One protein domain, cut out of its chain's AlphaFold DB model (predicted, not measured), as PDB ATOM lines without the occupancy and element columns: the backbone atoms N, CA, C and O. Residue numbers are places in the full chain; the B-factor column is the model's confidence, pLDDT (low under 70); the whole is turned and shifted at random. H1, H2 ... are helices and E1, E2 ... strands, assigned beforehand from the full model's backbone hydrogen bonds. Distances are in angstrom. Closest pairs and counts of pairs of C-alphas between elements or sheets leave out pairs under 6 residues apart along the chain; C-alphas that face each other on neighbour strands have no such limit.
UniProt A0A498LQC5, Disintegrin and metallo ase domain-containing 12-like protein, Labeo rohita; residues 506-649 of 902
ATOM      1  N   THR A 506     155.129 214.286 199.116       91.69
ATOM      2  CA  THR A 506     154.710 213.317 198.087       91.69
ATOM      3  C   THR A 506     155.024 211.886 198.514       91.69
ATOM      4  O   THR A 506     156.161 211.606 198.896       91.69
ATOM      5  N   CYS A 507     154.068 210.967 198.382       90.75
ATOM      6  CA  CYS A 507     154.287 209.564 198.731       90.75
ATOM      7  C   CYS A 507     155.327 208.898 197.813       90.75
ATOM      8  O   CYS A 507     155.299 209.059 196.592       90.75
ATOM      9  N   GLN A 508     156.204 208.058 198.366       85.75
ATOM     10  CA  GLN A 508     157.069 207.212 197.538       85.75
ATOM     11  C   GLN A 508     156.255 206.086 196.872       85.75
ATOM     12  O   GLN A 508     155.525 205.353 197.540       85.75
ATOM     13  N   GLY A 509     156.418 205.923 195.554       80.62
ATOM     14  CA  GLY A 509     155.873 204.799 194.775       80.62
ATOM     15  C   GLY A 509     154.382 204.874 194.417       80.62
ATOM     16  O   GLY A 509     153.905 204.010 193.685       80.62
ATOM     17  N   VAL A 510     153.661 205.893 194.889       84.06
ATOM     18  CA  VAL A 510     152.221 206.101 194.668       84.06
ATOM     19  C   VAL A 510     151.981 207.581 194.369       84.06
ATOM     20  O   VAL A 510     152.568 208.432 195.029       84.06
ATOM     21  N   ASP A 511     151.118 207.905 193.402       86.75
ATOM     22  CA  ASP A 511     150.778 209.302 193.096       86.75
ATOM     23  C   ASP A 511     149.799 209.877 194.136       86.75
ATOM     24  O   ASP A 511     148.578 209.819 193.981       86.75
ATOM     25  N   GLY A 512     150.349 210.389 195.236       91.00
ATOM     26  CA  GLY A 512     149.594 210.888 196.381       91.00
ATOM     27  C   GLY A 512     150.399 211.852 197.252       91.00
ATOM     28  O   GLY A 512     151.606 212.030 197.066       91.00
ATOM     29  N   HIS A 513     149.718 212.446 198.232       92.88
ATOM     30  CA  HIS A 513     150.335 213.246 199.287       92.88
ATOM     31  C   HIS A 513     150.110 212.585 200.652       92.88
ATOM     32  O   HIS A 513     149.082 211.949 200.889       92.88
ATOM     33  N   CYS A 514     151.082 212.754 201.542       92.62
ATOM     34  CA  CYS A 514     151.017 212.329 202.930       92.62
ATOM     35  C   CYS A 514     150.090 213.244 203.735       92.62
ATOM     36  O   CYS A 514     150.132 214.468 203.577       92.62
ATOM     37  N   TYR A 515     149.269 212.647 204.596       90.25
ATOM     38  CA  TYR A 515     148.399 213.348 205.537       90.25
ATOM     39  C   TYR A 515     148.204 212.490 206.797       90.25
ATOM     40  O   TYR A 515     147.796 211.333 206.681       90.25
ATOM     41  N   ASN A 516     148.531 213.019 207.982       86.38
ATOM     42  CA  ASN A 516     148.546 212.288 209.261       86.38
ATOM     43  C   ASN A 516     149.314 210.944 209.193       86.38
ATOM     44  O   ASN A 516     148.875 209.935 209.740       86.38
ATOM     45  N   GLY A 517     150.442 210.906 208.471       86.75
ATOM     46  CA  GLY A 517     151.289 209.709 208.326       86.75
ATOM     47  C   GLY A 517     150.778 208.643 207.344       86.75
ATOM     48  O   GLY A 517     151.416 207.598 207.198       86.75
ATOM     49  N   ILE A 518     149.670 208.910 206.639       86.38
ATOM     50  CA  ILE A 518     149.025 207.998 205.683       86.38
ATOM     51  C   ILE A 518     149.083 208.589 204.265       86.38
ATOM     52  O   ILE A 518     148.846 209.781 204.064       86.38
ATOM     53  N   CYS A 519     149.338 207.751 203.254       89.88
ATOM     54  CA  CYS A 519     149.199 208.136 201.845       89.88
ATOM     55  C   CYS A 519     147.752 207.930 201.351       89.88
ATOM     56  O   CYS A 519     147.354 206.806 201.031       89.88
ATOM     57  N   GLN A 520     146.959 209.001 201.268       86.62
ATOM     58  CA  GLN A 520     145.548 208.918 200.860       86.62
ATOM     59  C   GLN A 520     145.373 209.030 199.335       86.62
ATOM     60  O   GLN A 520     145.870 209.963 198.698       86.62
ATOM     61  N   THR A 521     144.630 208.091 198.733       90.00
ATOM     62  CA  THR A 521     144.357 208.053 197.282       90.00
ATOM     63  C   THR A 521     142.926 207.620 196.963       90.00
ATOM     64  O   THR A 521     142.344 206.783 197.658       90.00
ATOM     65  N   HIS A 522     142.378 208.113 195.842       91.62
ATOM     66  CA  HIS A 522     141.072 207.669 195.342       91.62
ATOM     67  C   HIS A 522     141.036 206.162 195.039       91.62
ATOM     68  O   HIS A 522     140.000 205.541 195.247       91.62
ATOM     69  N   GLU A 523     142.137 205.552 194.576       90.38
ATOM     70  CA  GLU A 523     142.177 204.100 194.331       90.38
ATOM     71  C   GLU A 523     142.078 203.305 195.636       90.38
ATOM     72  O   GLU A 523     141.239 202.410 195.729       90.38
ATOM     73  N   GLN A 524     142.829 203.678 196.680       85.12
ATOM     74  CA  GLN A 524     142.718 203.010 197.978       85.12
ATOM     75  C   GLN A 524     141.328 203.207 198.603       85.12
ATOM     76  O   GLN A 524     140.770 202.236 199.117       85.12
ATOM     77  N   GLN A 525     140.725 204.399 198.525       86.31
ATOM     78  CA  GLN A 525     139.365 204.599 199.038       86.31
ATOM     79  C   GLN A 525     138.327 203.797 198.228       86.31
ATOM     80  O   GLN A 525     137.459 203.160 198.824       86.31
ATOM     81  N   CYS A 526     138.446 203.727 196.895       87.94
ATOM     82  CA  CYS A 526     137.599 202.859 196.069       87.94
ATOM     83  C   CYS A 526     137.767 201.368 196.415       87.94
ATOM     84  O   CYS A 526     136.771 200.650 196.453       87.94
ATOM     85  N   ILE A 527     138.984 200.895 196.709       84.12
ATOM     86  CA  ILE A 527     139.232 199.503 197.128       84.12
ATOM     87  C   ILE A 527     138.649 199.216 198.519       84.12
ATOM     88  O   ILE A 527     138.128 198.126 198.739       84.12
ATOM     89  N   THR A 528     138.672 200.176 199.448       77.25
ATOM     90  CA  THR A 528     137.982 200.020 200.742       77.25
ATOM     91  C   THR A 528     136.460 199.981 200.550       77.25
ATOM     92  O   THR A 528     135.790 199.127 201.123       77.25
ATOM     93  N   LEU A 529     135.911 200.858 199.703       77.12
ATOM     94  CA  LEU A 529     134.469 200.956 199.452       77.12
ATOM     95  C   LEU A 529     133.886 199.763 198.691       77.12
ATOM     96  O   LEU A 529     132.780 199.343 199.011       77.12
ATOM     97  N   TRP A 530     134.592 199.225 197.695       81.31
ATOM     98  CA  TRP A 530     134.061 198.241 196.736       81.31
ATOM     99  C   TRP A 530     134.836 196.919 196.705       81.31
ATOM    100  O   TRP A 530     134.537 196.043 195.893       81.31
ATOM    101  N   GLY A 531     135.837 196.756 197.569       76.00
ATOM    102  CA  GLY A 531     136.705 195.585 197.589       76.00
ATOM    103  C   GLY A 531     137.760 195.572 196.478       76.00
ATOM    104  O   GLY A 531     137.976 196.535 195.739       76.00
ATOM    105  N   GLN A 532     138.460 194.443 196.376       78.88
ATOM    106  CA  GLN A 532     139.583 194.277 195.453       78.88
ATOM    107  C   GLN A 532     139.156 194.363 193.980       78.88
ATOM    108  O   GLN A 532     138.088 193.895 193.590       78.88
ATOM    109  N   GLY A 533     140.017 194.960 193.151       82.69
ATOM    110  CA  GLY A 533     139.739 195.203 191.730       82.69
ATOM    111  C   GLY A 533     138.888 196.447 191.439       82.69
ATOM    112  O   GLY A 533     138.566 196.697 190.277       82.69
ATOM    113  N   ALA A 534     138.535 197.237 192.456       89.12
ATOM    114  CA  ALA A 534     137.979 198.575 192.277       89.12
ATOM    115  C   ALA A 534     139.064 199.601 191.913       89.12
ATOM    116  O   ALA A 534     140.226 199.455 192.291       89.12
ATOM    117  N   LYS A 535     138.677 200.647 191.177       92.31
ATOM    118  CA  LYS A 535     139.552 201.716 190.668       92.31
ATOM    119  C   LYS A 535     138.852 203.080 190.717       92.31
ATOM    120  O   LYS A 535     137.619 203.112 190.722       92.31
ATOM    121  N   PRO A 536     139.590 204.205 190.727       93.31
ATOM    122  CA  PRO A 536     138.991 205.530 190.632       93.31
ATOM    123  C   PRO A 536     138.407 205.748 189.234       93.31
ATOM    124  O   PRO A 536     138.982 205.317 188.232       93.31
ATOM    125  N   ALA A 537     137.262 206.420 189.153       93.31
ATOM    126  CA  ALA A 537     136.638 206.735 187.875       93.31
ATOM    127  C   ALA A 537     137.362 207.892 187.146       93.31
ATOM    128  O   ALA A 537     138.025 208.714 187.784       93.31
ATOM    129  N   PRO A 538     137.212 208.021 185.813       92.56
ATOM    130  CA  PRO A 538     137.733 209.166 185.063       92.56
ATOM    131  C   PRO A 538     137.203 210.510 185.591       92.56
ATOM    132  O   PRO A 538     136.065 210.590 186.050       92.56
ATOM    133  N   GLY A 539     137.988 211.588 185.468       90.81
ATOM    134  CA  GLY A 539     137.662 212.913 186.036       90.81
ATOM    135  C   GLY A 539     136.269 213.449 185.669       90.81
ATOM    136  O   GLY A 539     135.571 213.984 186.528       90.81
ATOM    137  N   ILE A 540     135.803 213.168 184.446       90.88
ATOM    138  CA  ILE A 540     134.458 213.524 183.972       90.88
ATOM    139  C   ILE A 540     133.325 212.937 184.838       90.88
ATOM    140  O   ILE A 540     132.256 213.539 184.918       90.88
ATOM    141  N   CYS A 541     133.541 211.805 185.520       93.56
ATOM    142  CA  CYS A 541     132.592 211.269 186.497       93.56
ATOM    143  C   CYS A 541     132.440 212.209 187.694       93.56
ATOM    144  O   CYS A 541     131.322 212.599 188.019       93.56
ATOM    145  N   PHE A 542     133.556 212.612 188.309       94.69
ATOM    146  CA  PHE A 542     133.561 213.551 189.432       94.69
ATOM    147  C   PHE A 542     132.955 214.897 189.019       94.69
ATOM    148  O   PHE A 542     132.035 215.380 189.673       94.69
ATOM    149  N   GLU A 543     133.412 215.474 187.902       93.75
ATOM    150  CA  GLU A 543     132.928 216.763 187.390       93.75
ATOM    151  C   GLU A 543     131.417 216.765 187.131       93.75
ATOM    152  O   GLU A 543     130.718 217.691 187.539       93.75
ATOM    153  N   ARG A 544     130.886 215.735 186.458       92.00
ATOM    154  CA  ARG A 544     129.462 215.689 186.104       92.00
ATOM    155  C   ARG A 544     128.586 215.358 187.298       92.00
ATOM    156  O   ARG A 544     127.638 216.100 187.535       92.00
ATOM    157  N   VAL A 545     128.899 214.293 188.038       92.25
ATOM    158  CA  VAL A 545     128.080 213.864 189.181       92.25
ATOM    159  C   VAL A 545     128.089 214.952 190.253       92.25
ATOM    160  O   VAL A 545     127.029 215.417 190.657       92.25
ATOM    161  N   ASN A 546     129.256 215.477 190.627       94.19
ATOM    162  CA  ASN A 546     129.346 216.386 191.771       94.19
ATOM    163  C   ASN A 546     128.920 217.836 191.454       94.19
ATOM    164  O   ASN A 546     128.730 218.637 192.371       94.19
ATOM    165  N   SER A 547     128.684 218.168 190.177       93.19
ATOM    166  CA  SER A 547     128.005 219.412 189.766       93.19
ATOM    167  C   SER A 547     126.487 219.414 190.034       93.19
ATOM    168  O   SER A 547     125.840 220.469 189.954       93.19
ATOM    169  N   ALA A 548     125.901 218.255 190.367       90.12
ATOM    170  CA  ALA A 548     124.477 218.128 190.659       90.12
ATOM    171  C   ALA A 548     124.075 218.911 191.919       90.12
ATOM    172  O   ALA A 548     123.118 219.684 191.860       90.12
ATOM    173  N   GLY A 549     124.841 218.813 193.009       88.38
ATOM    174  CA  GLY A 549     124.474 219.397 194.305       88.38
ATOM    175  C   GLY A 549     123.262 218.697 194.914       88.38
ATOM    176  O   GLY A 549     122.324 219.352 195.357       88.38
ATOM    177  N   ASP A 550     123.263 217.368 194.861       86.50
ATOM    178  CA  ASP A 550     122.226 216.490 195.404       86.50
ATOM    179  C   ASP A 550     122.877 215.432 196.331       86.50
ATOM    180  O   ASP A 550     124.106 215.425 196.453       86.50
ATOM    181  N   PRO A 551     122.126 214.544 197.013       79.94
ATOM    182  CA  PRO A 551     122.717 213.562 197.933       79.94
ATOM    183  C   PRO A 551     123.757 212.631 197.278       79.94
ATOM    184  O   PRO A 551     124.685 212.137 197.929       79.94
ATOM    185  N   TYR A 552     123.624 212.396 195.973       84.81
ATOM    186  CA  TYR A 552     124.421 211.453 195.196       84.81
ATOM    187  C   TYR A 552     125.689 212.095 194.613       84.81
ATOM    188  O   TYR A 552     126.703 211.409 194.468       84.81
ATOM    189  N   GLY A 553     125.658 213.403 194.337       89.25
ATOM    190  CA  GLY A 553     126.780 214.171 193.800       89.25
ATOM    191  C   GLY A 553     126.865 215.592 194.358       89.25
ATOM    192  O   GLY A 553     126.114 216.478 193.952       89.25
ATOM    193  N   ASN A 554     127.822 215.832 195.257       90.50
ATOM    194  CA  ASN A 554     127.999 217.096 195.981       90.50
ATOM    195  C   ASN A 554     129.440 217.281 196.508       90.50
ATOM    196  O   ASN A 554     130.247 216.352 196.453       90.50
ATOM    197  N   CYS A 555     129.733 218.469 197.049       90.00
ATOM    198  CA  CYS A 555     130.938 218.825 197.816       90.00
ATOM    199  C   CYS A 555     130.643 218.894 199.334       90.00
ATOM    200  O   CYS A 555     131.045 219.821 200.043       90.00
ATOM    201  N   GLY A 556     129.891 217.914 199.844       80.81
ATOM    202  CA  GLY A 556     129.259 217.960 201.161       80.81
ATOM    203  C   GLY A 556     128.093 218.949 201.197       80.81
ATOM    204  O   GLY A 556     127.434 219.195 200.184       80.81
ATOM    205  N   LYS A 557     127.844 219.527 202.374       77.12
ATOM    206  CA  LYS A 557     126.739 220.461 202.629       77.12
ATOM    207  C   LYS A 557     127.214 221.870 202.974       77.12
ATOM    208  O   LYS A 557     128.353 222.068 203.406       77.12
ATOM    209  N   ASP A 558     126.324 222.837 202.763       74.31
ATOM    210  CA  ASP A 558     126.456 224.205 203.256       74.31
ATOM    211  C   ASP A 558     125.981 224.338 204.719       74.31
ATOM    212  O   ASP A 558     125.429 223.410 205.307       74.31
ATOM    213  N   ALA A 559     126.153 225.526 205.304       69.69
ATOM    214  CA  ALA A 559     125.722 225.842 206.673       69.69
ATOM    215  C   ALA A 559     124.185 225.930 206.860       69.69
ATOM    216  O   ALA A 559     123.710 226.525 207.826       69.69
ATOM    217  N   LYS A 560     123.399 225.396 205.917       70.94
ATOM    218  CA  LYS A 560     121.933 225.265 205.962       70.94
ATOM    219  C   LYS A 560     121.496 223.816 205.694       70.94
ATOM    220  O   LYS A 560     120.344 223.587 205.332       70.94
ATOM    221  N   GLY A 561     122.421 222.856 205.786       68.88
ATOM    222  CA  GLY A 561     122.176 221.437 205.516       68.88
ATOM    223  C   GLY A 561     121.936 221.097 204.039       68.88
ATOM    224  O   GLY A 561     121.628 219.948 203.722       68.88
ATOM    225  N   SER A 562     122.071 222.061 203.120       80.94
ATOM    226  CA  SER A 562     121.797 221.866 201.693       80.94
ATOM    227  C   SER A 562     123.034 221.342 200.967       80.94
ATOM    228  O   SER A 562     124.140 221.846 201.161       80.94
ATOM    229  N   PHE A 563     122.860 220.341 200.101       84.94
ATOM    230  CA  PHE A 563     123.962 219.747 199.341       84.94
ATOM    231  C   PHE A 563     124.617 220.771 198.400       84.94
ATOM    232  O   PHE A 563     123.981 221.346 197.516       84.94
ATOM    233  N   ALA A 564     125.913 221.005 198.596       87.44
ATOM    234  CA  ALA A 564     126.675 221.984 197.840       87.44
ATOM    235  C   ALA A 564     127.105 221.403 196.486       87.44
ATOM    236  O   ALA A 564     127.675 220.313 196.415       87.44
ATOM    237  N   LYS A 565     126.885 222.148 195.401       91.94
ATOM    238  CA  LYS A 565     127.467 221.831 194.087       91.94
ATOM    239  C   LYS A 565     128.984 222.003 194.156       91.94
ATOM    240  O   LYS A 565     129.456 223.017 194.668       91.94
ATOM    241  N   CYS A 566     129.744 221.059 193.611       92.81
ATOM    242  CA  CYS A 566     131.171 221.270 193.404       92.81
ATOM    243  C   CYS A 566     131.422 222.209 192.220       92.81
ATOM    244  O   CYS A 566     130.855 222.031 191.141       92.81
ATOM    245  N   GLU A 567     132.365 223.133 192.395       93.50
ATOM    246  CA  GLU A 567     133.078 223.750 191.276       93.50
ATOM    247  C   GLU A 567     133.923 222.699 190.542       93.50
ATOM    248  O   GLU A 567     134.399 221.738 191.149       93.50
ATOM    249  N   ALA A 568     134.172 222.885 189.243       91.12
ATOM    250  CA  ALA A 568     134.860 221.878 188.422       91.12
ATOM    251  C   ALA A 568     136.263 221.501 188.952       91.12
ATOM    252  O   ALA A 568     136.661 220.341 188.880       91.12
ATOM    253  N   ARG A 569     136.988 222.461 189.547       93.06
ATOM    254  CA  ARG A 569     138.293 222.233 190.203       93.06
ATOM    255  C   ARG A 569     138.181 221.411 191.500       93.06
ATOM    256  O   ARG A 569     139.097 220.672 191.842       93.06
ATOM    257  N   ASP A 570     137.065 221.560 192.216       94.25
ATOM    258  CA  ASP A 570     136.816 220.990 193.544       94.25
ATOM    259  C   ASP A 570     136.101 219.629 193.451       94.25
ATOM    260  O   ASP A 570     136.068 218.872 194.416       94.25
ATOM    261  N   ALA A 571     135.592 219.265 192.268       94.50
ATOM    262  CA  ALA A 571     134.818 218.051 192.020       94.50
ATOM    263  C   ALA A 571     135.495 216.749 192.486       94.50
ATOM    264  O   ALA A 571     134.809 215.845 192.962       94.50
ATOM    265  N   LYS A 572     136.831 216.658 192.421       94.50
ATOM    266  CA  LYS A 572     137.617 215.516 192.933       94.50
ATOM    267  C   LYS A 572     137.681 215.406 194.465       94.50
ATOM    268  O   LYS A 572     138.216 214.415 194.954       94.50
ATOM    269  N   CYS A 573     137.158 216.390 195.194       94.12
ATOM    270  CA  CYS A 573     137.074 216.438 196.658       94.12
ATOM    271  C   CYS A 573     135.626 216.396 197.185       94.12
ATOM    272  O   CYS A 573     135.402 216.535 198.387       94.12
ATOM    273  N   GLY A 574     134.655 216.203 196.286       91.88
ATOM    274  CA  GLY A 574     133.271 215.886 196.621       91.88
ATOM    275  C   GLY A 574     133.032 214.382 196.767       91.88
ATOM    276  O   GLY A 574     133.898 213.644 197.234       91.88
ATOM    277  N   LYS A 575     131.857 213.911 196.339       90.62
ATOM    278  CA  LYS A 575     131.493 212.483 196.350       90.62
ATOM    279  C   LYS A 575     132.436 211.652 195.466       90.62
ATOM    280  O   LYS A 575     132.661 211.987 194.299       90.62
ATOM    281  N   ILE A 576     132.980 210.561 196.000       91.69
ATOM    282  CA  ILE A 576     133.914 209.682 195.293       91.69
ATOM    283  C   ILE A 576     133.218 208.889 194.185       91.69
ATOM    284  O   ILE A 576     132.123 208.357 194.361       91.69
ATOM    285  N   GLN A 577     133.884 208.800 193.035       93.81
ATOM    286  CA  GLN A 577     133.423 208.047 191.875       93.81
ATOM    287  C   GLN A 577     134.427 206.935 191.564       93.81
ATOM    288  O   GLN A 577     135.620 207.195 191.386       93.81
ATOM    289  N   CYS A 578     133.938 205.700 191.477       92.75
ATOM    290  CA  CYS A 578     134.732 204.491 191.281       92.75
ATOM    291  C   CYS A 578     134.265 203.695 190.047       92.75
ATOM    292  O   CYS A 578     133.225 203.977 189.444       92.75
ATOM    293  N   GLN A 579     135.048 202.684 189.672       91.38
ATOM    294  CA  GLN A 579     134.748 201.685 188.644       91.38
ATOM    295  C   GLN A 579     135.253 200.305 189.087       91.38
ATOM    296  O   GLN A 579     136.245 200.207 189.808       91.38
ATOM    297  N   GLY A 580     134.596 199.232 188.639       84.00
ATOM    298  CA  GLY A 580     134.942 197.864 189.040       84.00
ATOM    299  C   GLY A 580     134.545 197.534 190.485       84.00
ATOM    300  O   GLY A 580     133.598 198.114 191.024       84.00
ATOM    301  N   GLY A 581     135.260 196.582 191.088       80.38
ATOM    302  CA  GLY A 581     134.945 196.037 192.412       80.38
ATOM    303  C   GLY A 581     133.640 195.228 192.460       80.38
ATOM    304  O   GLY A 581     133.051 194.880 191.433       80.38
ATOM    305  N   ALA A 582     133.186 194.928 193.676       73.44
ATOM    306  CA  ALA A 582     131.930 194.239 193.944       73.44
ATOM    307  C   ALA A 582     130.701 195.073 193.529       73.44
ATOM    308  O   ALA A 582     130.741 196.299 193.457       73.44
ATOM    309  N   ASN A 583     129.571 194.404 193.277       65.88
ATOM    310  CA  ASN A 583     128.318 195.055 192.853       65.88
ATOM    311  C   ASN A 583     127.573 195.792 193.983       65.88
ATOM    312  O   ASN A 583     126.600 196.497 193.722       65.88
ATOM    313  N   ARG A 584     128.022 195.634 195.229       63.50
ATOM    314  CA  ARG A 584     127.580 196.393 196.403       63.50
ATOM    315  C   ARG A 584     128.813 196.934 197.132       63.50
ATOM    316  O   ARG A 584     129.872 196.309 197.019       63.50
ATOM    317  N   PRO A 585     128.691 198.039 197.884       59.97
ATOM    318  CA  PRO A 585     129.739 198.460 198.800       59.97
ATOM    319  C   PRO A 585     130.064 197.362 199.823       59.97
ATOM    320  O   PRO A 585     129.194 196.579 200.201       59.97
ATOM    321  N   VAL A 586     131.322 197.320 200.258       59.38
ATOM    322  CA  VAL A 586     131.822 196.458 201.343       59.38
ATOM    323  C   VAL A 586     131.735 197.184 202.694       59.38
ATOM    324  O   VAL A 586     131.607 196.539 203.733       59.38
ATOM    325  N   ILE A 587     131.737 198.524 202.687       53.75
ATOM    326  CA  ILE A 587     131.461 199.345 203.873       53.75
ATOM    327  C   ILE A 587     129.946 199.389 204.111       53.75
ATOM    328  O   ILE A 587     129.245 200.281 203.629       53.75
ATOM    329  N   GLY A 588     129.449 198.406 204.859       48.31
ATOM    330  CA  GLY A 588     128.067 198.352 205.327       48.31
ATOM    331  C   GLY A 588     127.007 198.202 204.234       48.31
ATOM    332  O   GLY A 588     127.245 197.771 203.109       48.31
ATOM    333  N   THR A 589     125.772 198.498 204.628       45.25
ATOM    334  CA  THR A 589     124.561 197.872 204.062       45.25
ATOM    335  C   THR A 589     123.486 198.878 203.679       45.25
ATOM    336  O   THR A 589     122.851 198.728 202.634       45.25
ATOM    337  N   ASN A 590     123.373 199.942 204.481       53.12
ATOM    338  CA  ASN A 590     122.694 201.202 204.172       53.12
ATOM    339  C   ASN A 590     123.408 201.971 203.039       53.12
ATOM    340  O   ASN A 590     122.909 202.992 202.570       53.12
ATOM    341  N   ALA A 591     124.569 201.472 202.601       64.69
ATOM    342  CA  ALA A 591     125.335 201.911 201.446       64.69
ATOM    343  C   ALA A 591     124.720 201.374 200.140       64.69
ATOM    344  O   ALA A 591     124.849 200.195 199.795       64.69
ATOM    345  N   VAL A 592     124.040 202.250 199.400       72.25
ATOM    346  CA  VAL A 592     123.458 201.947 198.087       72.25
ATOM    347  C   VAL A 592     124.453 202.267 196.975       72.25
ATOM    348  O   VAL A 592     125.101 203.313 196.981       72.25
ATOM    349  N   SER A 593     124.533 201.377 195.983       80.94
ATOM    350  CA  SER A 593     125.305 201.614 194.761       80.94
ATOM    351  C   SER A 593     124.567 202.562 193.820       80.94
ATOM    352  O   SER A 593     123.435 202.285 193.423       80.94
ATOM    353  N   ILE A 594     125.209 203.675 193.458       82.44
ATOM    354  CA  ILE A 594     124.653 204.699 192.571       82.44
ATOM    355  C   ILE A 594     125.417 204.680 191.246       82.44
ATOM    356  O   ILE A 594     126.546 205.164 191.148       82.44
ATOM    357  N   GLU A 595     124.787 204.128 190.211       86.50
ATOM    358  CA  GLU A 595     125.393 203.965 188.888       86.50
ATOM    359  C   GLU A 595     124.925 205.036 187.893       86.50
ATOM    360  O   GLU A 595     123.844 204.960 187.305       86.50
ATOM    361  N   THR A 596     125.774 206.038 187.659       85.44
ATOM    362  CA  THR A 596     125.514 207.124 186.702       85.44
ATOM    363  C   THR A 596     126.131 206.812 185.338       85.44
ATOM    364  O   THR A 596     127.320 206.525 185.227       85.44
ATOM    365  N   ASN A 597     125.329 206.896 184.272       86.94
ATOM    366  CA  ASN A 597     125.744 206.569 182.903       86.94
ATOM    367  C   ASN A 597     125.959 207.829 182.041       86.94
ATOM    368  O   ASN A 597     125.035 208.275 181.348       86.94
ATOM    369  N   ILE A 598     127.180 208.369 182.045       85.62
ATOM    370  CA  ILE A 598     127.557 209.600 181.329       85.62
ATOM    371  C   ILE A 598     127.749 209.320 179.827       85.62
ATOM    372  O   ILE A 598     128.525 208.429 179.482       85.62
ATOM    373  N   PRO A 599     127.104 210.069 178.910       84.75
ATOM    374  CA  PRO A 599     127.360 209.964 177.473       84.75
ATOM    375  C   PRO A 599     128.675 210.656 177.072       84.75
ATOM    376  O   PRO A 599     128.975 211.755 177.541       84.75
ATOM    377  N   LEU A 600     129.435 210.038 176.164       80.31
ATOM    378  CA  LEU A 600     130.652 210.617 175.581       80.31
ATOM    379  C   LEU A 600     130.360 211.372 174.277       80.31
ATOM    380  O   LEU A 600     129.498 210.968 173.498       80.31
ATOM    381  N   GLN A 601     131.118 212.444 174.014       75.56
ATOM    382  CA  GLN A 601     130.983 213.244 172.784       75.56
ATOM    383  C   GLN A 601     131.400 212.472 171.520       75.56
ATOM    384  O   GLN A 601     130.839 212.699 170.454       75.56
ATOM    385  N   GLU A 602     132.334 211.530 171.653       75.75
ATOM    386  CA  GLU A 602     132.832 210.670 170.567       75.75
ATOM    387  C   GLU A 602     131.960 209.413 170.350       75.75
ATOM    388  O   GLU A 602     132.241 208.592 169.480       75.75
ATOM    389  N   GLY A 603     130.875 209.273 171.122       73.50
ATOM    390  CA  GLY A 603     130.032 208.080 171.171       73.50
ATOM    391  C   GLY A 603     130.420 207.122 172.304       73.50
ATOM    392  O   GLY A 603     131.555 207.085 172.771       73.50
ATOM    393  N   GLY A 604     129.443 206.343 172.775       80.50
ATOM    394  CA  GLY A 604     129.597 205.465 173.939       80.50
ATOM    395  C   GLY A 604     129.167 206.109 175.263       80.50
ATOM    396  O   GLY A 604     128.652 207.231 175.306       80.50
ATOM    397  N   ARG A 605     129.316 205.353 176.356       83.12
ATOM    398  CA  ARG A 605     128.897 205.745 177.710       83.12
ATOM    399  C   ARG A 605     129.943 205.307 178.732       83.12
ATOM    400  O   ARG A 605     130.451 204.193 178.630       83.12
ATOM    401  N   ILE A 606     130.222 206.150 179.722       87.44
ATOM    402  CA  ILE A 606     131.017 205.792 180.901       87.44
ATOM    403  C   ILE A 606     130.064 205.489 182.055       87.44
ATOM    404  O   ILE A 606     129.195 206.301 182.379       87.44
ATOM    405  N   LEU A 607     130.260 204.329 182.684       87.75
ATOM    406  CA  LEU A 607     129.649 203.991 183.964       87.75
ATOM    407  C   LEU A 607     130.488 204.605 185.092       87.75
ATOM    408  O   LEU A 607     131.680 204.315 185.210       87.75
ATOM    409  N   CYS A 608     129.868 205.448 185.907       90.19
ATOM    410  CA  CYS A 608     130.434 206.009 187.128       90.19
ATOM    411  C   CYS A 608     129.690 205.384 188.309       90.19
ATOM    412  O   CYS A 608     128.465 205.502 188.375       90.19
ATOM    413  N   ARG A 609     130.398 204.710 189.219       89.19
ATOM    414  CA  ARG A 609     129.805 204.059 190.392       89.19
ATOM    415  C   ARG A 609     130.192 204.837 191.652       89.19
ATOM    416  O   ARG A 609     131.324 204.737 192.124       89.19
ATOM    417  N   GLY A 610     129.259 205.635 192.159       86.94
ATOM    418  CA  GLY A 610     129.344 206.267 193.476       86.94
ATOM    419  C   GLY A 610     128.604 205.436 194.526       86.94
ATOM    420  O   GLY A 610     127.885 204.494 194.189       86.94
ATOM    421  N   THR A 611     128.755 205.785 195.803       78.81
ATOM    422  CA  THR A 611     127.892 205.256 196.872       78.81
ATOM    423  C   THR A 611     127.060 206.370 197.497       78.81
ATOM    424  O   THR A 611     127.466 207.535 197.549       78.81
ATOM    425  N   HIS A 612     125.880 206.009 197.981       73.25
ATOM    426  CA  HIS A 612     125.121 206.806 198.927       73.25
ATOM    427  C   HIS A 612     124.835 205.936 200.138       73.25
ATOM    428  O   HIS A 612     123.996 205.035 200.066       73.25
ATOM    429  N   VAL A 613     125.520 206.199 201.247       65.62
ATOM    430  CA  VAL A 613     125.103 205.639 202.529       65.62
ATOM    431  C   VAL A 613     123.987 206.515 203.072       65.62
ATOM    432  O   VAL A 613     124.137 207.733 203.127       65.62
ATOM    433  N   TYR A 614     122.864 205.909 203.456       59.16
ATOM    434  CA  TYR A 614     121.844 206.595 204.252       59.16
ATOM    435  C   TYR A 614     122.351 206.770 205.688       59.16
ATOM    436  O   TYR A 614     121.922 206.072 206.604       59.16
ATOM    437  N   LEU A 615     123.318 207.675 205.839       53.78
ATOM    438  CA  LEU A 615     123.577 208.349 207.101       53.78
ATOM    439  C   LEU A 615     122.467 209.391 207.319       53.78
ATOM    440  O   LEU A 615     121.857 209.857 206.350       53.78
ATOM    441  N   GLY A 616     122.248 209.798 208.568       45.69
ATOM    442  CA  GLY A 616     121.566 211.052 208.870       45.69
ATOM    443  C   GLY A 616     122.303 212.254 208.280       45.69
ATOM    444  O   GLY A 616     123.457 212.161 207.851       45.69
ATOM    445  N   ASP A 617     121.611 213.388 208.227       38.16
ATOM    446  CA  ASP A 617     121.937 214.487 207.317       38.16
ATOM    447  C   ASP A 617     123.301 215.169 207.569       38.16
ATOM    448  O   ASP A 617     123.757 215.910 206.695       38.16
ATOM    449  N   ASP A 618     123.959 214.921 208.704       40.16
ATOM    450  CA  ASP A 618     125.101 215.720 209.163       40.16
ATOM    451  C   ASP A 618     126.447 214.964 209.211       40.16
ATOM    452  O   ASP A 618     127.501 215.596 209.235       40.16
ATOM    453  N   MET A 619     126.470 213.624 209.165       45.81
ATOM    454  CA  MET A 619     127.737 212.877 209.247       45.81
ATOM    455  C   MET A 619     128.552 212.941 207.936       45.81
ATOM    456  O   MET A 619     127.976 212.847 206.846       45.81
ATOM    457  N   PRO A 620     129.901 213.031 207.989       52.50
ATOM    458  CA  PRO A 620     130.755 212.880 206.810       52.50
ATOM    459  C   PRO A 620     130.617 211.487 206.166       52.50
ATOM    460  O   PRO A 620     131.266 210.523 206.568       52.50
ATOM    461  N   ASP A 621     129.784 211.424 205.127       63.56
ATOM    462  CA  ASP A 621     129.580 210.283 204.226       63.56
ATOM    463  C   ASP A 621     130.909 209.626 203.794       63.56
ATOM    464  O   ASP A 621     131.755 210.316 203.220       63.56
ATOM    465  N   PRO A 622     131.118 208.304 203.987       65.56
ATOM    466  CA  PRO A 622     132.317 207.608 203.500       65.56
ATOM    467  C   PRO A 622     132.381 207.548 201.962       65.56
ATOM    468  O   PRO A 622     133.417 207.201 201.387       65.56
ATOM    469  N   GLY A 623     131.280 207.899 201.289       77.06
ATOM    470  CA  GLY A 623     131.203 208.237 199.875       77.06
ATOM    471  C   GLY A 623     131.687 209.648 199.513       77.06
ATOM    472  O   GLY A 623     131.633 209.981 198.333       77.06
ATOM    473  N   LEU A 624     132.175 210.475 200.445       85.75
ATOM    474  CA  LEU A 624     132.963 211.688 200.169       85.75
ATOM    475  C   LEU A 624     134.457 211.360 200.136       85.75
ATOM    476  O   LEU A 624     134.936 210.521 200.894       85.75
ATOM    477  N   VAL A 625     135.216 212.034 199.273       89.81
ATOM    478  CA  VAL A 625     136.673 211.854 199.191       89.81
ATOM    479  C   VAL A 625     137.354 212.317 200.483       89.81
ATOM    480  O   VAL A 625     137.137 213.442 200.937       89.81
ATOM    481  N   LEU A 626     138.204 211.457 201.052       86.06
ATOM    482  CA  LEU A 626     138.899 211.730 202.313       86.06
ATOM    483  C   LEU A 626     139.833 212.946 202.218       86.06
ATOM    484  O   LEU A 626     140.555 213.132 201.230       86.06
ATOM    485  N   THR A 627     139.875 213.734 203.297       87.00
ATOM    486  CA  THR A 627     140.889 214.778 203.506       87.00
ATOM    487  C   THR A 627     142.293 214.180 203.363       87.00
ATOM    488  O   THR A 627     142.556 213.071 203.823       87.00
ATOM    489  N   GLY A 628     143.185 214.901 202.684       89.44
ATOM    490  CA  GLY A 628     144.536 214.443 202.349       89.44
ATOM    491  C   GLY A 628     144.686 213.858 200.940       89.44
ATOM    492  O   GLY A 628     145.780 213.890 200.383       89.44
ATOM    493  N   THR A 629     143.601 213.396 200.312       92.44
ATOM    494  CA  THR A 629     143.653 212.770 198.976       92.44
ATOM    495  C   THR A 629     144.149 213.742 197.897       92.44
ATOM    496  O   THR A 629     143.624 214.852 197.781       92.44
ATOM    497  N   LYS A 630     145.113 213.334 197.053       93.69
ATOM    498  CA  LYS A 630     145.584 214.144 195.907       93.69
ATOM    499  C   LYS A 630     144.440 214.415 194.921       93.69
ATOM    500  O   LYS A 630     143.846 213.490 194.375       93.69
ATOM    501  N   CYS A 631     144.171 215.685 194.624       94.19
ATOM    502  CA  CYS A 631     143.171 216.100 193.633       94.19
ATOM    503  C   CYS A 631     143.806 216.633 192.334       94.19
ATOM    504  O   CYS A 631     143.248 216.437 191.247       94.19
ATOM    505  N   GLY A 632     145.003 217.218 192.412       91.69
ATOM    506  CA  GLY A 632     145.765 217.709 191.262       91.69
ATOM    507  C   GLY A 632     147.247 217.897 191.586       91.69
ATOM    508  O   GLY A 632     147.709 217.516 192.658       91.69
ATOM    509  N   GLU A 633     148.003 218.482 190.659       91.19
ATOM    510  CA  GLU A 633     149.447 218.680 190.834       91.19
ATOM    511  C   GLU A 633     149.747 219.674 191.959       91.19
ATOM    512  O   GLU A 633     149.360 220.841 191.889       91.19
ATOM    513  N   ASN A 634     150.435 219.198 193.004       90.31
ATOM    514  CA  ASN A 634     150.645 219.910 194.270       90.31
ATOM    515  C   ASN A 634     149.332 220.376 194.936       90.31
ATOM    516  O   ASN A 634     149.302 221.422 195.589       90.31
ATOM    517  N   MET A 635     148.238 219.619 194.769       93.31
ATOM    518  CA  MET A 635     146.940 219.918 195.383       93.31
ATOM    519  C   MET A 635     146.284 218.679 195.999       93.31
ATOM    520  O   MET A 635     146.191 217.621 195.369       93.31
ATOM    521  N   MET A 636     145.752 218.845 197.207       94.38
ATOM    522  CA  MET A 636     145.073 217.810 197.986       94.38
ATOM    523  C   MET A 636     143.719 218.301 198.512       94.38
ATOM    524  O   MET A 636     143.468 219.503 198.625       94.38
ATOM    525  N   CYS A 637     142.832 217.361 198.827       93.44
ATOM    526  CA  CYS A 637     141.519 217.663 199.373       93.44
ATOM    527  C   CYS A 637     141.629 218.127 200.828       93.44
ATOM    528  O   CYS A 637     142.031 217.358 201.700       93.44
ATOM    529  N   ILE A 638     141.249 219.379 201.091       89.25
ATOM    530  CA  ILE A 638     141.187 219.981 202.429       89.25
ATOM    531  C   ILE A 638     139.841 220.695 202.549       89.25
ATOM    532  O   ILE A 638     139.500 221.523 201.704       89.25
ATOM    533  N   ASN A 639     139.057 220.367 203.581       83.94
ATOM    534  CA  ASN A 639     137.705 220.903 203.802       83.94
ATOM    535  C   ASN A 639     136.791 220.796 202.559       83.94
ATOM    536  O   ASN A 639     136.055 221.726 202.236       83.94
ATOM    537  N   ARG A 640     136.852 219.648 201.858       86.06
ATOM    538  CA  ARG A 640     136.086 219.333 200.628       86.06
ATOM    539  C   ARG A 640     136.405 220.231 199.417       86.06
ATOM    540  O   ARG A 640     135.679 220.213 198.428       86.06
ATOM    541  N   GLN A 641     137.510 220.976 199.465       91.56
ATOM    542  CA  GLN A 641     138.040 221.787 198.363       91.56
ATOM    543  C   GLN A 641     139.408 221.262 197.915       91.56
ATOM    544  O   GLN A 641     140.171 220.730 198.724       91.56
ATOM    545  N   CYS A 642     139.732 221.428 196.634       94.81
ATOM    546  CA  CYS A 642     141.032 221.070 196.075       94.81
ATOM    547  C   CYS A 642     142.015 222.227 196.299       94.81
ATOM    548  O   CYS A 642     142.029 223.207 195.552       94.81
ATOM    549  N   GLN A 643     142.805 222.135 197.369       95.00
ATOM    550  CA  GLN A 643     143.681 223.211 197.838       95.00
ATOM    551  C   GLN A 643     145.157 222.868 197.614       95.00
ATOM    552  O   GLN A 643     145.548 221.702 197.612       95.00
ATOM    553  N   ASN A 644     145.994 223.888 197.421       94.50
ATOM    554  CA  ASN A 644     147.427 223.695 197.215       94.50
ATOM    555  C   ASN A 644     148.132 223.292 198.522       94.50
ATOM    556  O   ASN A 644     147.886 223.894 199.567       94.50
ATOM    557  N   ILE A 645     149.057 222.329 198.450       93.19
ATOM    558  CA  ILE A 645     149.790 221.798 199.618       93.19
ATOM    559  C   ILE A 645     150.576 222.869 200.396       93.19
ATOM    560  O   ILE A 645     150.838 222.700 201.587       93.19
ATOM    561  N   SER A 646     150.891 224.010 199.771       90.12
ATOM    562  CA  SER A 646     151.530 225.162 200.427       90.12
ATOM    563  C   SER A 646     150.733 225.703 201.620       90.12
ATOM    564  O   SER A 646     151.335 226.264 202.529       90.12
ATOM    565  N   VAL A 647     149.407 225.501 201.667       90.75
ATOM    566  CA  VAL A 647     148.549 225.902 202.805       90.75
ATOM    567  C   VAL A 647     148.981 225.227 204.118       90.75
ATOM    568  O   VAL A 647     148.766 225.780 205.194       90.75
ATOM    569  N   LEU A 648     149.641 224.066 204.041       89.44
ATOM    570  CA  LEU A 648     150.160 223.329 205.197       89.44
ATOM    571  C   LEU A 648     151.556 223.809 205.644       89.44
ATOM    572  O   LEU A 648     152.020 223.420 206.712       89.44
ATOM    573  N   GLY A 649     152.246 224.641 204.853       90.88
ATOM    574  CA  GLY A 649     153.609 225.110 205.144       90.88
ATOM    575  C   GLY A 649     154.720 224.080 204.884       90.88
ATOM    576  O   GLY A 649     155.856 224.276 205.315       90.88
TER     577      GLY A 649
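Overview. This is residues 506 to 649 of the 902 residues of the protein "Disintegrin and metallo ase domain-containing 12-like protein" of Labeo rohita (UniProt A0A498LQC5). What does the model look like? Two adjoining lobes: in the larger, a long hairpin, E5 and E6, makes a wall along one side, with H2 and the short strand pair E3 and E4 packed on it and H1 packed on E3 and E4; the smaller gathers the hairpin E1 and E2, the three-stranded sheet E7, E8, E9 and short H3. Much of the rest is loop, with residues 547 to 577 the longest stretch without a named element. What is it made of? The printed part has 144 residues with three named helices and nine named strands, in the order E1 E2 H1 E3 H2 E4 E5 E6 E7 E8 E9 H3; the class is mixed, helices and strands, with under half of the residues in named elements, and the four sheets, E7 - E8 - E9, E1 - E2, E3 - E4 and E5 - E6, are antiparallel. It is compact, with a radius of gyration of the C-alphas of 14.5 A, and spans 40 by 38 by 35 A.

Along the chain. Where are the strands? E7 is residues 630 to 632, E8 635 to 638 and E9 641 to 644; E1 is 513 to 515, E2 518 to 520, E3 534 to 536 and E4 578 to 580. E5, residues 591 to 599, is 25.4 A long, and E6, 605 to 613, 25.1 A. E1 begins at C-alpha 513 (150.335, 213.246, 199.287). Where are the helices? H1 is residues 522 to 530, 11.8 A long, H2 539 to 546, 10.7 A, and H3 645 to 648, ending at C-alpha 648 (150.160, 223.329, 205.197).

Arrangement. How is the largest sheet built? E7, E8 and E9 form a meander, each strand the antiparallel neighbour of the one before, with N 631 and O 635 2.9 A apart and N 636 and O 643 2.9 A apart, within hydrogen-bond range. H3 only grazes this sheet, and the closest C-alphas of E1 and E7, His 513 and Lys 630, are 5.9 A apart. What surrounds the long hairpin? E5 and E6 are antiparallel at 157 degrees, with N 596 and O 608 2.8 A apart. The closest C-alphas of E4 and E6, Cys 578 and Arg 609, are 5.0 A apart; those of H2 and E6, Cys 541 and Cys 608, 5.7 A. Where is H1? The closest C-alphas of H1 and E3 are Glu 523 and Pro 536, 5.1 A apart; H1 and H2 are apart. Are the helix backbones complete? Every O i to N i+4 pair is within hydrogen-bond range in H1 and H2; H3 is too short for one.

Size, cuts and confidence. How large is it? The two C-alphas farthest apart, Gly 603 and Gly 649, are 44.7 A apart. Is it cut, and which links are long? The printed part has no cut; the links H2 to E4 and E6 to E7 are long. Where is confidence low? Residues 559, 561, 583 to 591 and 613 to 622 have pLDDT under 70; the mean of the printed part is 82.9.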